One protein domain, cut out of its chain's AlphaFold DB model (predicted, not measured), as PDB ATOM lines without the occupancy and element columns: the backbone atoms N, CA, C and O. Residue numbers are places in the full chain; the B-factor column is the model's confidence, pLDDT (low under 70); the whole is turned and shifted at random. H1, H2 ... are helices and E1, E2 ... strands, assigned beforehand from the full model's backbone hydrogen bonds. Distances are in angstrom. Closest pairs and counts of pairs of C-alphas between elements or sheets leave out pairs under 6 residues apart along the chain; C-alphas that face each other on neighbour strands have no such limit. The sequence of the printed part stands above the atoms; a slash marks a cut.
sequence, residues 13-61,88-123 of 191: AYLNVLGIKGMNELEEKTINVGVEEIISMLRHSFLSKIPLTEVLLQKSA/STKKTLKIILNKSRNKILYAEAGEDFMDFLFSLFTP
ATOM      1  N   ALA A  13     -12.223  31.495   2.554       83.19
ATOM      2  CA  ALA A  13     -12.103  31.709   3.992       83.19
ATOM      3  C   ALA A  13     -11.358  30.547   4.671       83.19
ATOM      4  O   ALA A  13     -10.468  30.776   5.491       83.19
ATOM      5  N   TYR A  14     -11.658  29.306   4.280       83.50
ATOM      6  CA  TYR A  14     -10.977  28.124   4.803       83.50
ATOM      7  C   TYR A  14      -9.488  28.078   4.419       83.50
ATOM      8  O   TYR A  14      -8.641  27.803   5.270       83.50
ATOM      9  N   LEU A  15      -9.136  28.421   3.174       83.81
ATOM     10  CA  LEU A  15      -7.732  28.530   2.751       83.81
ATOM     11  C   LEU A  15      -6.967  29.577   3.576       83.81
ATOM     12  O   LEU A  15      -5.842  29.316   4.008       83.81
ATOM     13  N   ASN A  16      -7.596  30.716   3.872       83.38
ATOM     14  CA  ASN A  16      -6.992  31.756   4.701       83.38
ATOM     15  C   ASN A  16      -6.741  31.271   6.145       83.38
ATOM     16  O   ASN A  16      -5.671  31.516   6.699       83.38
ATOM     17  N   VAL A  17      -7.667  30.496   6.731       85.62
ATOM     18  CA  VAL A  17      -7.475  29.839   8.045       85.62
ATOM     19  C   VAL A  17      -6.295  28.860   8.026       85.62
ATOM     20  O   VAL A  17      -5.551  28.764   9.000       85.62
ATOM     21  N   LEU A  18      -6.064  28.172   6.905       82.12
ATOM     22  CA  LEU A  18      -4.898  27.300   6.719       82.12
ATOM     23  C   LEU A  18      -3.582  28.078   6.490       82.12
ATOM     24  O   LEU A  18      -2.502  27.475   6.418       82.12
ATOM     25  N   GLY A  19      -3.654  29.411   6.443       83.44
ATOM     26  CA  GLY A  19      -2.526  30.324   6.280       83.44
ATOM     27  C   GLY A  19      -2.106  30.536   4.829       83.44
ATOM     28  O   GLY A  19      -0.965  30.925   4.600       83.44
ATOM     29  N   ILE A  20      -2.990  30.249   3.869       86.50
ATOM     30  CA  ILE A  20      -2.755  30.440   2.435       86.50
ATOM     31  C   ILE A  20      -3.325  31.800   2.052       86.50
ATOM     32  O   ILE A  20      -4.534  32.013   2.143       86.50
ATOM     33  N   LYS A  21      -2.457  32.726   1.642       84.56
ATOM     34  CA  LYS A  21      -2.842  34.110   1.335       84.56
ATOM     35  C   LYS A  21      -3.211  34.295  -0.131       84.56
ATOM     36  O   LYS A  21      -3.920  35.240  -0.463       84.56
ATOM     37  N   GLY A  22      -2.750  33.402  -1.004       83.69
ATOM     38  CA  GLY A  22      -3.062  33.450  -2.426       83.69
ATOM     39  C   GLY A  22      -2.987  32.096  -3.122       83.69
ATOM     40  O   GLY A  22      -2.322  31.164  -2.671       83.69
ATOM     41  N   MET A  23      -3.651  32.003  -4.277       83.31
ATOM     42  CA  MET A  23      -3.633  30.799  -5.121       83.31
ATOM     43  C   MET A  23      -2.239  30.490  -5.692       83.31
ATOM     44  O   MET A  23      -1.952  29.354  -6.048       83.31
ATOM     45  N   ASN A  24      -1.345  31.482  -5.759       87.69
ATOM     46  CA  ASN A  24       0.047  31.303  -6.177       87.69
ATOM     47  C   ASN A  24       0.851  30.386  -5.233       87.69
ATOM     48  O   ASN A  24       1.834  29.786  -5.674       87.69
ATOM     49  N   GLU A  25       0.421  30.236  -3.977       89.31
ATOM     50  CA  GLU A  25       0.994  29.309  -2.991       89.31
ATOM     51  C   GLU A  25       0.506  27.862  -3.163       89.31
ATOM     52  O   GLU A  25       1.032  26.955  -2.514       89.31
ATOM     53  N   LEU A  26      -0.485  27.635  -4.028       90.81
ATOM     54  CA  LEU A  26      -1.047  26.318  -4.299       90.81
ATOM     55  C   LEU A  26      -0.398  25.683  -5.525       90.81
ATOM     56  O   LEU A  26      -0.089  26.354  -6.515       90.81
ATOM     57  N   GLU A  27      -0.204  24.375  -5.453       90.94
ATOM     58  CA  GLU A  27       0.196  23.524  -6.567       90.94
ATOM     59  C   GLU A  27      -0.850  22.433  -6.756       90.94
ATOM     60  O   GLU A  27      -1.238  21.750  -5.808       90.94
ATOM     61  N   GLU A  28      -1.308  22.293  -7.993       91.94
ATOM     62  CA  GLU A  28      -2.149  21.187  -8.415       91.94
ATOM     63  C   GLU A  28      -1.265  20.099  -9.019       91.94
ATOM     64  O   GLU A  28      -0.423  20.379  -9.874       91.94
ATOM     65  N   LYS A  29      -1.472  18.852  -8.595       91.19
ATOM     66  CA  LYS A  29      -0.739  17.698  -9.108       91.19
ATOM     67  C   LYS A  29      -1.685  16.534  -9.348       91.19
ATOM     68  O   LYS A  29      -2.469  16.172  -8.476       91.19
ATOM     69  N   THR A  30      -1.558  15.903 -10.509       91.69
ATOM     70  CA  THR A  30      -2.259  14.654 -10.819       91.69
ATOM     71  C   THR A  30      -1.340  13.479 -10.533       91.69
ATOM     72  O   THR A  30      -0.220  13.409 -11.041       91.69
ATOM     73  N   ILE A  31      -1.810  12.551  -9.706       89.31
ATOM     74  CA  ILE A  31      -1.083  11.352  -9.306       89.31
ATOM     75  C   ILE A  31      -1.826  10.136  -9.841       89.31
ATOM     76  O   ILE A  31      -3.024   9.985  -9.630       89.31
ATOM     77  N   ASN A  32      -1.085   9.251 -10.502       88.62
ATOM     78  CA  ASN A  32      -1.574   7.936 -10.889       88.62
ATOM     79  C   ASN A  32      -1.166   6.920  -9.824       88.62
ATOM     80  O   ASN A  32       0.030   6.794  -9.528       88.62
ATOM     81  N   VAL A  33      -2.156   6.216  -9.282       85.00
ATOM     82  CA  VAL A  33      -2.013   5.255  -8.187       85.00
ATOM     83  C   VAL A  33      -2.417   3.874  -8.705       85.00
ATOM     84  O   VAL A  33      -3.511   3.706  -9.238       85.00
ATOM     85  N   GLY A  34      -1.512   2.903  -8.624       82.94
ATOM     86  CA  GLY A  34      -1.721   1.513  -9.023       82.94
ATOM     87  C   GLY A  34      -1.469   0.547  -7.864       82.94
ATOM     88  O   GLY A  34      -1.436   0.942  -6.699       82.94
ATOM     89  N   VAL A  35      -1.299  -0.736  -8.194       79.88
ATOM     90  CA  VAL A  35      -1.123  -1.825  -7.216       79.88
ATOM     91  C   VAL A  35       0.107  -1.608  -6.329       79.88
ATOM     92  O   VAL A  35       0.020  -1.752  -5.113       79.88
ATOM     93  N   GLU A  36       1.233  -1.198  -6.910       81.44
ATOM     94  CA  GLU A  36       2.466  -0.938  -6.155       81.44
ATOM     95  C   GLU A  36       2.284   0.197  -5.140       81.44
ATOM     96  O   GLU A  36       2.679   0.087  -3.976       81.44
ATOM     97  N   GLU A  37       1.622   1.284  -5.546       84.31
ATOM     98  CA  GLU A  37       1.316   2.380  -4.635       84.31
ATOM     99  C   GLU A  37       0.329   1.961  -3.535       84.31
ATOM    100  O   GLU A  37       0.503   2.396  -2.400       84.31
ATOM    101  N   ILE A  38      -0.646   1.084  -3.816       81.62
ATOM    102  CA  ILE A  38      -1.528   0.495  -2.787       81.62
ATOM    103  C   ILE A  38      -0.740  -0.295  -1.772       81.62
ATOM    104  O   ILE A  38      -0.926  -0.096  -0.576       81.62
ATOM    105  N   ILE A  39       0.108  -1.217  -2.224       82.19
ATOM    106  CA  ILE A  39       0.865  -2.081  -1.317       82.19
ATOM    107  C   ILE A  39       1.777  -1.210  -0.447       82.19
ATOM    108  O   ILE A  39       1.864  -1.413   0.766       82.19
ATOM    109  N   SER A  40       2.373  -0.172  -1.039       84.75
ATOM    110  CA  SER A  40       3.133   0.836  -0.305       84.75
ATOM    111  C   SER A  40       2.268   1.602   0.704       84.75
ATOM    112  O   SER A  40       2.656   1.709   1.867       84.75
ATOM    113  N   MET A  41       1.078   2.082   0.327       86.19
ATOM    114  CA  MET A  41       0.136   2.747   1.242       86.19
ATOM    115  C   MET A  41      -0.279   1.842   2.397       86.19
ATOM    116  O   MET A  41      -0.247   2.271   3.550       86.19
ATOM    117  N   LEU A  42      -0.623   0.587   2.102       84.56
ATOM    118  CA  LEU A  42      -0.996  -0.417   3.089       84.56
ATOM    119  C   LEU A  42       0.138  -0.608   4.092       84.56
ATOM    120  O   LEU A  42      -0.082  -0.504   5.294       84.56
ATOM    121  N   ARG A  43       1.369  -0.784   3.609       85.31
ATOM    122  CA  ARG A  43       2.562  -0.890   4.453       85.31
ATOM    123  C   ARG A  43       2.752   0.339   5.337       85.31
ATOM    124  O   ARG A  43       2.932   0.194   6.543       85.31
ATOM    125  N   HIS A  44       2.681   1.542   4.765       84.44
ATOM    126  CA  HIS A  44       2.845   2.783   5.520       84.44
ATOM    127  C   HIS A  44       1.725   2.980   6.542       84.44
ATOM    128  O   HIS A  44       1.982   3.566   7.587       84.44
ATOM    129  N   SER A  45       0.515   2.463   6.310       85.88
ATOM    130  CA  SER A  45      -0.591   2.592   7.270       85.88
ATOM    131  C   SER A  45      -0.298   1.940   8.629       85.88
ATOM    132  O   SER A  45      -0.803   2.400   9.649       85.88
ATOM    133  N   PHE A  46       0.573   0.924   8.661       82.88
ATOM    134  CA  PHE A  46       1.026   0.281   9.896       82.88
ATOM    135  C   PHE A  46       2.252   0.942  10.536       82.88
ATOM    136  O   PHE A  46       2.552   0.668  11.696       82.88
ATOM    137  N   LEU A  47       2.986   1.771   9.790       81.75
ATOM    138  CA  LEU A  47       4.299   2.291  10.194       81.75
ATOM    139  C   LEU A  47       4.303   3.805  10.420       81.75
ATOM    140  O   LEU A  47       5.141   4.321  11.156       81.75
ATOM    141  N   SER A  48       3.370   4.518   9.794       83.00
ATOM    142  CA  SER A  48       3.357   5.970   9.689       83.00
ATOM    143  C   SER A  48       2.051   6.569  10.188       83.00
ATOM    144  O   SER A  48       0.976   5.984  10.087       83.00
ATOM    145  N   LYS A  49       2.150   7.802  10.688       84.00
ATOM    146  CA  LYS A  49       0.996   8.622  11.082       84.00
ATOM    147  C   LYS A  49       0.385   9.387   9.905       84.00
ATOM    148  O   LYS A  49      -0.698   9.946  10.053       84.00
ATOM    149  N   ILE A  50       1.075   9.448   8.765       82.12
ATOM    150  CA  ILE A  50       0.672  10.209   7.571       82.12
ATOM    151  C   ILE A  50       0.892   9.406   6.273       82.12
ATOM    152  O   ILE A  50       1.465   9.921   5.310       82.12
ATOM    153  N   PRO A  51       0.413   8.150   6.205       83.75
ATOM    154  CA  PRO A  51       0.777   7.200   5.151       83.75
ATOM    155  C   PRO A  51       0.428   7.683   3.740       83.75
ATOM    156  O   PRO A  51       1.207   7.511   2.808       83.75
ATOM    157  N   LEU A  52      -0.726   8.339   3.577       83.31
ATOM    158  CA  LEU A  52      -1.154   8.871   2.284       83.31
ATOM    159  C   LEU A  52      -0.252  10.015   1.820       83.31
ATOM    160  O   LEU A  52       0.113  10.078   0.653       83.31
ATOM    161  N   THR A  53       0.126  10.917   2.726       85.19
ATOM    162  CA  THR A  53       1.005  12.043   2.395       85.19
ATOM    163  C   THR A  53       2.384  11.548   1.989       85.19
ATOM    164  O   THR A  53       2.917  12.012   0.986       85.19
ATOM    165  N   GLU A  54       2.934  10.580   2.720       83.62
ATOM    166  CA  GLU A  54       4.229   9.992   2.390       83.62
ATOM    167  C   GLU A  54       4.189   9.305   1.031       83.62
ATOM    168  O   GLU A  54       4.952   9.684   0.152       83.62
ATOM    169  N   VAL A  55       3.245   8.397   0.780       85.19
ATOM    170  CA  VAL A  55       3.221   7.658  -0.492       85.19
ATOM    171  C   VAL A  55       2.918   8.560  -1.695       85.19
ATOM    172  O   VAL A  55       3.550   8.430  -2.745       85.19
ATOM    173  N   LEU A  56       1.994   9.515  -1.558       85.94
ATOM    174  CA  LEU A  56       1.588  10.385  -2.666       85.94
ATOM    175  C   LEU A  56       2.630  11.470  -2.990       85.94
ATOM    176  O   LEU A  56       2.791  11.834  -4.158       85.94
ATOM    177  N   LEU A  57       3.356  11.984  -1.991       81.75
ATOM    178  CA  LEU A  57       4.364  13.033  -2.200       81.75
ATOM    179  C   LEU A  57       5.787  12.483  -2.396       81.75
ATOM    180  O   LEU A  57       6.563  13.078  -3.149       81.75
ATOM    181  N   GLN A  58       6.144  11.342  -1.792       69.38
ATOM    182  CA  GLN A  58       7.480  10.740  -1.946       69.38
ATOM    183  C   GLN A  58       7.717  10.138  -3.333       69.38
ATOM    184  O   GLN A  58       8.873   9.997  -3.726       69.38
ATOM    185  N   LYS A  59       6.673   9.926  -4.151       56.72
ATOM    186  CA  LYS A  59       6.830   9.620  -5.587       56.72
ATOM    187  C   LYS A  59       7.606  10.716  -6.353       56.72
ATOM    188  O   LYS A  59       8.059  10.474  -7.465       56.72
ATOM    189  N   SER A  60       7.794  11.905  -5.764       43.78
ATOM    190  CA  SER A  60       8.660  12.984  -6.281       43.78
ATOM    191  C   SER A  60       9.896  13.310  -5.431       43.78
ATOM    192  O   SER A  60      10.638  14.212  -5.799       43.78
ATOM    193  N   ALA A  61      10.133  12.621  -4.312       42.88
ATOM    194  CA  ALA A  61      11.164  12.997  -3.340       42.88
ATOM    195  C   ALA A  61      12.048  11.803  -2.959       42.88
ATOM    196  O   ALA A  61      12.205  11.477  -1.785       42.88
ATOM    197  N   SER A  88      -3.321  -1.459 -16.962       53.66
ATOM    198  CA  SER A  88      -4.727  -1.094 -17.232       53.66
ATOM    199  C   SER A  88      -5.553  -0.591 -16.033       53.66
ATOM    200  O   SER A  88      -6.718  -0.244 -16.220       53.66
ATOM    201  N   THR A  89      -4.998  -0.508 -14.816       70.75
ATOM    202  CA  THR A  89      -5.779  -0.224 -13.584       70.75
ATOM    203  C   THR A  89      -5.283   0.957 -12.742       70.75
ATOM    204  O   THR A  89      -5.659   1.085 -11.576       70.75
ATOM    205  N   LYS A  90      -4.465   1.860 -13.299       82.69
ATOM    206  CA  LYS A  90      -4.058   3.078 -12.575       82.69
ATOM    207  C   LYS A  90      -5.250   4.015 -12.386       82.69
ATOM    208  O   LYS A  90      -5.969   4.310 -13.337       82.69
ATOM    209  N   LYS A  91      -5.425   4.503 -11.160       86.69
ATOM    210  CA  LYS A  91      -6.475   5.444 -10.767       86.69
ATOM    211  C   LYS A  91      -5.897   6.838 -10.598       86.69
ATOM    212  O   LYS A  91      -4.811   7.000 -10.039       86.69
ATOM    213  N   THR A  92      -6.600   7.835 -11.121       89.06
ATOM    214  CA  THR A  92      -6.178   9.233 -11.074       89.06
ATOM    215  C   THR A  92      -6.664   9.884  -9.786       89.06
ATOM    216  O   THR A  92      -7.834   9.810  -9.419       89.06
ATOM    217  N   LEU A  93      -5.744  10.559  -9.108       91.44
ATOM    218  CA  LEU A  93      -6.008  11.376  -7.937       91.44
ATOM    219  C   LEU A  93      -5.459  12.773  -8.201       91.44
ATOM    220  O   LEU A  93      -4.253  12.942  -8.394       91.44
ATOM    221  N   LYS A  94      -6.327  13.780  -8.203       93.00
ATOM    222  CA  LYS A  94      -5.916  15.178  -8.309       93.00
ATOM    223  C   LYS A  94      -5.753  15.735  -6.906       93.00
ATOM    224  O   LYS A  94      -6.696  15.746  -6.126       93.00
ATOM    225  N   ILE A  95      -4.556  16.194  -6.571       91.81
ATOM    226  CA  ILE A  95      -4.263  16.791  -5.270       91.81
ATOM    227  C   ILE A  95      -3.963  18.277  -5.423       91.81
ATOM    228  O   ILE A  95      -3.358  18.709  -6.403       91.81
ATOM    229  N   ILE A  96      -4.358  19.047  -4.416       90.25
ATOM    230  CA  ILE A  96      -3.950  20.436  -4.237       90.25
ATOM    231  C   ILE A  96      -3.118  20.500  -2.962       90.25
ATOM    232  O   ILE A  96      -3.579  20.119  -1.879       90.25
ATOM    233  N   LEU A  97      -1.886  20.980  -3.089       90.81
ATOM    234  CA  LEU A  97      -0.935  21.096  -1.990       90.81
ATOM    235  C   LEU A  97      -0.453  22.537  -1.814       90.81
ATOM    236  O   LEU A  97      -0.414  23.327  -2.755       90.81
ATOM    237  N   ASN A  98      -0.081  22.883  -0.585       89.56
ATOM    238  CA  ASN A  98       0.629  24.123  -0.299       89.56
ATOM    239  C   ASN A  98       2.106  23.947  -0.676       89.56
ATOM    240  O   ASN A  98       2.791  23.130  -0.056       89.56
ATOM    241  N   LYS A  99       2.596  24.742  -1.632       87.62
ATOM    242  CA  LYS A  99       3.979  24.702  -2.140       87.62
ATOM    243  C   LYS A  99       5.017  24.875  -1.038       87.62
ATOM    244  O   LYS A  99       5.963  24.104  -0.943       87.62
ATOM    245  N   SER A 100       4.826  25.877  -0.179       85.44
ATOM    246  CA  SER A 100       5.806  26.242   0.853       85.44
ATOM    247  C   SER A 100       5.943  25.191   1.956       85.44
ATOM    248  O   SER A 100       7.014  25.036   2.534       85.44
ATOM    249  N   ARG A 101       4.858  24.464   2.253       84.75
ATOM    250  CA  ARG A 101       4.806  23.467   3.336       84.75
ATOM    251  C   ARG A 101       4.834  22.025   2.837       84.75
ATOM    252  O   ARG A 101       4.807  21.121   3.665       84.75
ATOM    253  N   ASN A 102       4.816  21.818   1.520       83.38
ATOM    254  CA  ASN A 102       4.647  20.520   0.869       83.38
ATOM    255  C   ASN A 102       3.536  19.669   1.519       83.38
ATOM    256  O   ASN A 102       3.721  18.498   1.843       83.38
ATOM    257  N   LYS A 103       2.386  20.297   1.799       84.75
ATOM    258  CA  LYS A 103       1.276  19.674   2.534       84.75
ATOM    259  C   LYS A 103       0.041  19.596   1.654       84.75
ATOM    260  O   LYS A 103      -0.411  20.626   1.159       84.75
ATOM    261  N   ILE A 104      -0.521  18.396   1.516       88.19
ATOM    262  CA  ILE A 104      -1.800  18.179   0.829       88.19
ATOM    263  C   ILE A 104      -2.913  18.858   1.632       88.19
ATOM    264  O   ILE A 104      -3.018  18.668   2.845       88.19
ATOM    265  N   LEU A 105      -3.720  19.665   0.952       87.50
ATOM    266  CA  LEU A 105      -4.838  20.408   1.539       87.50
ATOM    267  C   LEU A 105      -6.174  19.787   1.154       87.50
ATOM    268  O   LEU A 105      -7.084  19.708   1.973       87.50
ATOM    269  N   TYR A 106      -6.274  19.364  -0.102       86.69
ATOM    270  CA  TYR A 106      -7.473  18.792  -0.686       86.69
ATOM    271  C   TYR A 106      -7.087  17.785  -1.769       86.69
ATOM    272  O   TYR A 106      -6.043  17.923  -2.411       86.69
ATOM    273  N   ALA A 107      -7.933  16.777  -1.957       90.00
ATOM    274  CA  ALA A 107      -7.802  15.801  -3.022       90.00
ATOM    275  C   ALA A 107      -9.173  15.533  -3.644       90.00
ATOM    276  O   ALA A 107     -10.168  15.391  -2.936       90.00
ATOM    277  N   GLU A 108      -9.201  15.456  -4.965       90.44
ATOM    278  CA  GLU A 108     -10.355  15.112  -5.778       90.44
ATOM    279  C   GLU A 108     -10.082  13.773  -6.458       90.44
ATOM    280  O   GLU A 108      -9.031  13.576  -7.079       90.44
ATOM    281  N   ALA A 109     -11.023  12.846  -6.313       91.06
ATOM    282  CA  ALA A 109     -10.884  11.483  -6.793       91.06
ATOM    283  C   ALA A 109     -12.197  10.986  -7.402       91.06
ATOM    284  O   ALA A 109     -13.278  11.347  -6.933       91.06
ATOM    285  N   GLY A 110     -12.087  10.147  -8.431       89.19
ATOM    286  CA  GLY A 110     -13.228   9.442  -9.011       89.19
ATOM    287  C   GLY A 110     -13.744   8.316  -8.110       89.19
ATOM    288  O   GLY A 110     -13.066   7.877  -7.178       89.19
ATOM    289  N   GLU A 111     -14.945   7.820  -8.416       87.12
ATOM    290  CA  GLU A 111     -15.557   6.654  -7.750       87.12
ATOM    291  C   GLU A 111     -14.619   5.442  -7.752       87.12
ATOM    292  O   GLU A 111     -14.474   4.731  -6.761       87.12
ATOM    293  N   ASP A 112     -13.903   5.255  -8.848       83.50
ATOM    294  CA  ASP A 112     -12.992   4.148  -9.051       83.50
ATOM    295  C   ASP A 112     -11.721   4.230  -8.189       83.50
ATOM    296  O   ASP A 112     -11.186   3.192  -7.797       83.50
ATOM    297  N   PHE A 113     -11.258   5.437  -7.842       86.31
ATOM    298  CA  PHE A 113     -10.232   5.633  -6.813       86.31
ATOM    299  C   PHE A 113     -10.784   5.400  -5.395       86.31
ATOM    300  O   PHE A 113     -10.066   4.932  -4.514       86.31
ATOM    301  N   MET A 114     -12.056   5.712  -5.147       86.19
ATOM    302  CA  MET A 114     -12.668   5.461  -3.839       86.19
ATOM    303  C   MET A 114     -12.847   3.967  -3.575       86.19
ATOM    304  O   MET A 114     -12.465   3.494  -2.507       86.19
ATOM    305  N   ASP A 115     -13.335   3.208  -4.557       82.31
ATOM    306  CA  ASP A 115     -13.387   1.742  -4.484       82.31
ATOM    307  C   ASP A 115     -11.998   1.144  -4.237       82.31
ATOM    308  O   ASP A 115     -11.826   0.232  -3.428       82.31
ATOM    309  N   PHE A 116     -10.994   1.699  -4.909       80.88
ATOM    310  CA  PHE A 116      -9.587   1.356  -4.745       80.88
ATOM    311  C   PHE A 116      -9.097   1.621  -3.315       80.88
ATOM    312  O   PHE A 116      -8.501   0.739  -2.699       80.88
ATOM    313  N   LEU A 117      -9.396   2.788  -2.740       84.56
ATOM    314  CA  LEU A 117      -9.045   3.120  -1.359       84.56
ATOM    315  C   LEU A 117      -9.756   2.197  -0.362       84.56
ATOM    316  O   LEU A 117      -9.131   1.725   0.584       84.56
ATOM    317  N   PHE A 118     -11.042   1.910  -0.569       83.75
ATOM    318  CA  PHE A 118     -11.792   1.025   0.320       83.75
ATOM    319  C   PHE A 118     -11.338  -0.430   0.228       83.75
ATOM    320  O   PHE A 118     -11.353  -1.129   1.241       83.75
ATOM    321  N   SER A 119     -10.828  -0.856  -0.929       82.50
ATOM    322  CA  SER A 119     -10.250  -2.189  -1.092       82.50
ATOM    323  C   SER A 119      -9.039  -2.452  -0.189       82.50
ATOM    324  O   SER A 119      -8.721  -3.611   0.045       82.50
ATOM    325  N   LEU A 120      -8.392  -1.419   0.375       82.56
ATOM    326  CA  LEU A 120      -7.331  -1.577   1.382       82.56
ATOM    327  C   LEU A 120      -7.836  -2.117   2.723       82.56
ATOM    328  O   LEU A 120      -7.046  -2.652   3.498       82.56
ATOM    329  N   PHE A 121      -9.128  -1.963   3.012       82.94
ATOM    330  CA  PHE A 121      -9.734  -2.384   4.277       82.94
ATOM    331  C   PHE A 121     -10.402  -3.760   4.196       82.94
ATOM    332  O   PHE A 121     -10.763  -4.326   5.225       82.94
ATOM    333  N   THR A 122     -10.556  -4.309   2.991       86.81
ATOM    334  CA  THR A 122     -11.110  -5.647   2.747       86.81
ATOM    335  C   THR A 122     -10.202  -6.808   3.189       86.81
ATOM    336  O   THR A 122     -10.732  -7.789   3.716       86.81
ATOM    337  N   PRO A 123      -8.866  -6.766   2.988       85.25
ATOM    338  CA  PRO A 123      -8.002  -7.893   3.289       85.25
ATOM    339  C   PRO A 123      -7.978  -8.191   4.790       85.25
ATOM    340  O   PRO A 123      -7.678  -7.298   5.590       85.25
TER     341      PRO A 123
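AT A GLANCE: This is residues 13 to 61 and 88 to 123 of the 191 residues of an uncharacterized protein of Kingdonia uniflora (UniProt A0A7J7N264). A strongly twisted ribbon of three antiparallel strands makes the long body, with helices gathered mainly at one of its ends: H2 starts from the end of E1, H3 folds back from H2 to pack on the strands, and H4 follows the end of E3. The short helix H1 lies far off toward the other end, where E1 begins. The printed part has 85 residues with four named helices and three named strands, in the order H1 E1 H2 H3 E2 E3 H4; the sheet runs E1 E2 E3, and the class is mixed, helices and strands. The whole is elongated, spanning 42 by 27 by 23 A, and only just compact, close to loose, with a radius of gyration of the C-alphas of 13.9 A.

IN THESE COORDINATES: H1 is residues 13 to 17, beginning at C-alpha 13 (-12.103, 31.709, 3.992). E1 is residues 26 to 33, 21.4 A long, starting at C-alpha 26 (-1.047, 26.318, -4.299). H2, residues 35 to 47, measures 18.7 A, and H3, residues 51 to 58, measures 10.4 A. After the cut come E2, residues 91 to 98, 22.6 A, and E3, residues 103 to 109, 17.4 A. H4, residues 111 to 118, is 10.5 A long and ends at C-alpha 118 (-11.792, 1.025, 0.320).

HOW THE PARTS SIT: E2 is the inner strand, and E1 and E3 are the edge strands. E1 and E2 are antiparallel at 156 degrees, with N 29 and O 95 within hydrogen-bond range at 2.9 A. E2 and E3 form a hairpin, antiparallel at 150 degrees, with N 108 and O 94 at 2.8 A. H3 is on the sheet, only just at the sheet's level with a height over the sheet of 3.8 A; its closest C-alphas to E3 are those of Thr 53 and Ile 104, 6.9 A apart. H2 touches H3 at a steep tilt of 55 degrees, opposite ways, closest at the C-alphas of His 44 and Pro 51, 4.9 A. H2 is not on the sheet, but H2 and H4 are near each other, with 5 pairs of C-alphas within 10 A. H4 only grazes the sheet with residues 111 to 116; the closest C-alphas of E2 and H4, those of Lys 91 and Phe 113, are 5.5 A apart. H1 is not on the sheet and touches no helix. Every O i to N i+4 pair is within hydrogen-bond range in H1, H3 and H4; in H2, 7 of 9 are.

THE WHOLE: The two C-alphas farthest apart, those of Lys 21 and Pro 123, are 42.4 A apart. Residues 62 to 87 are not printed, and C-alphas 61 and 88 stand 25.4 A apart across this cut, which falls in the link from H3 to E2. Of the links that are printed whole, none is long. The mean pLDDT of the printed part is 83.7, with residues 58 to 61 and residue 88 under 70.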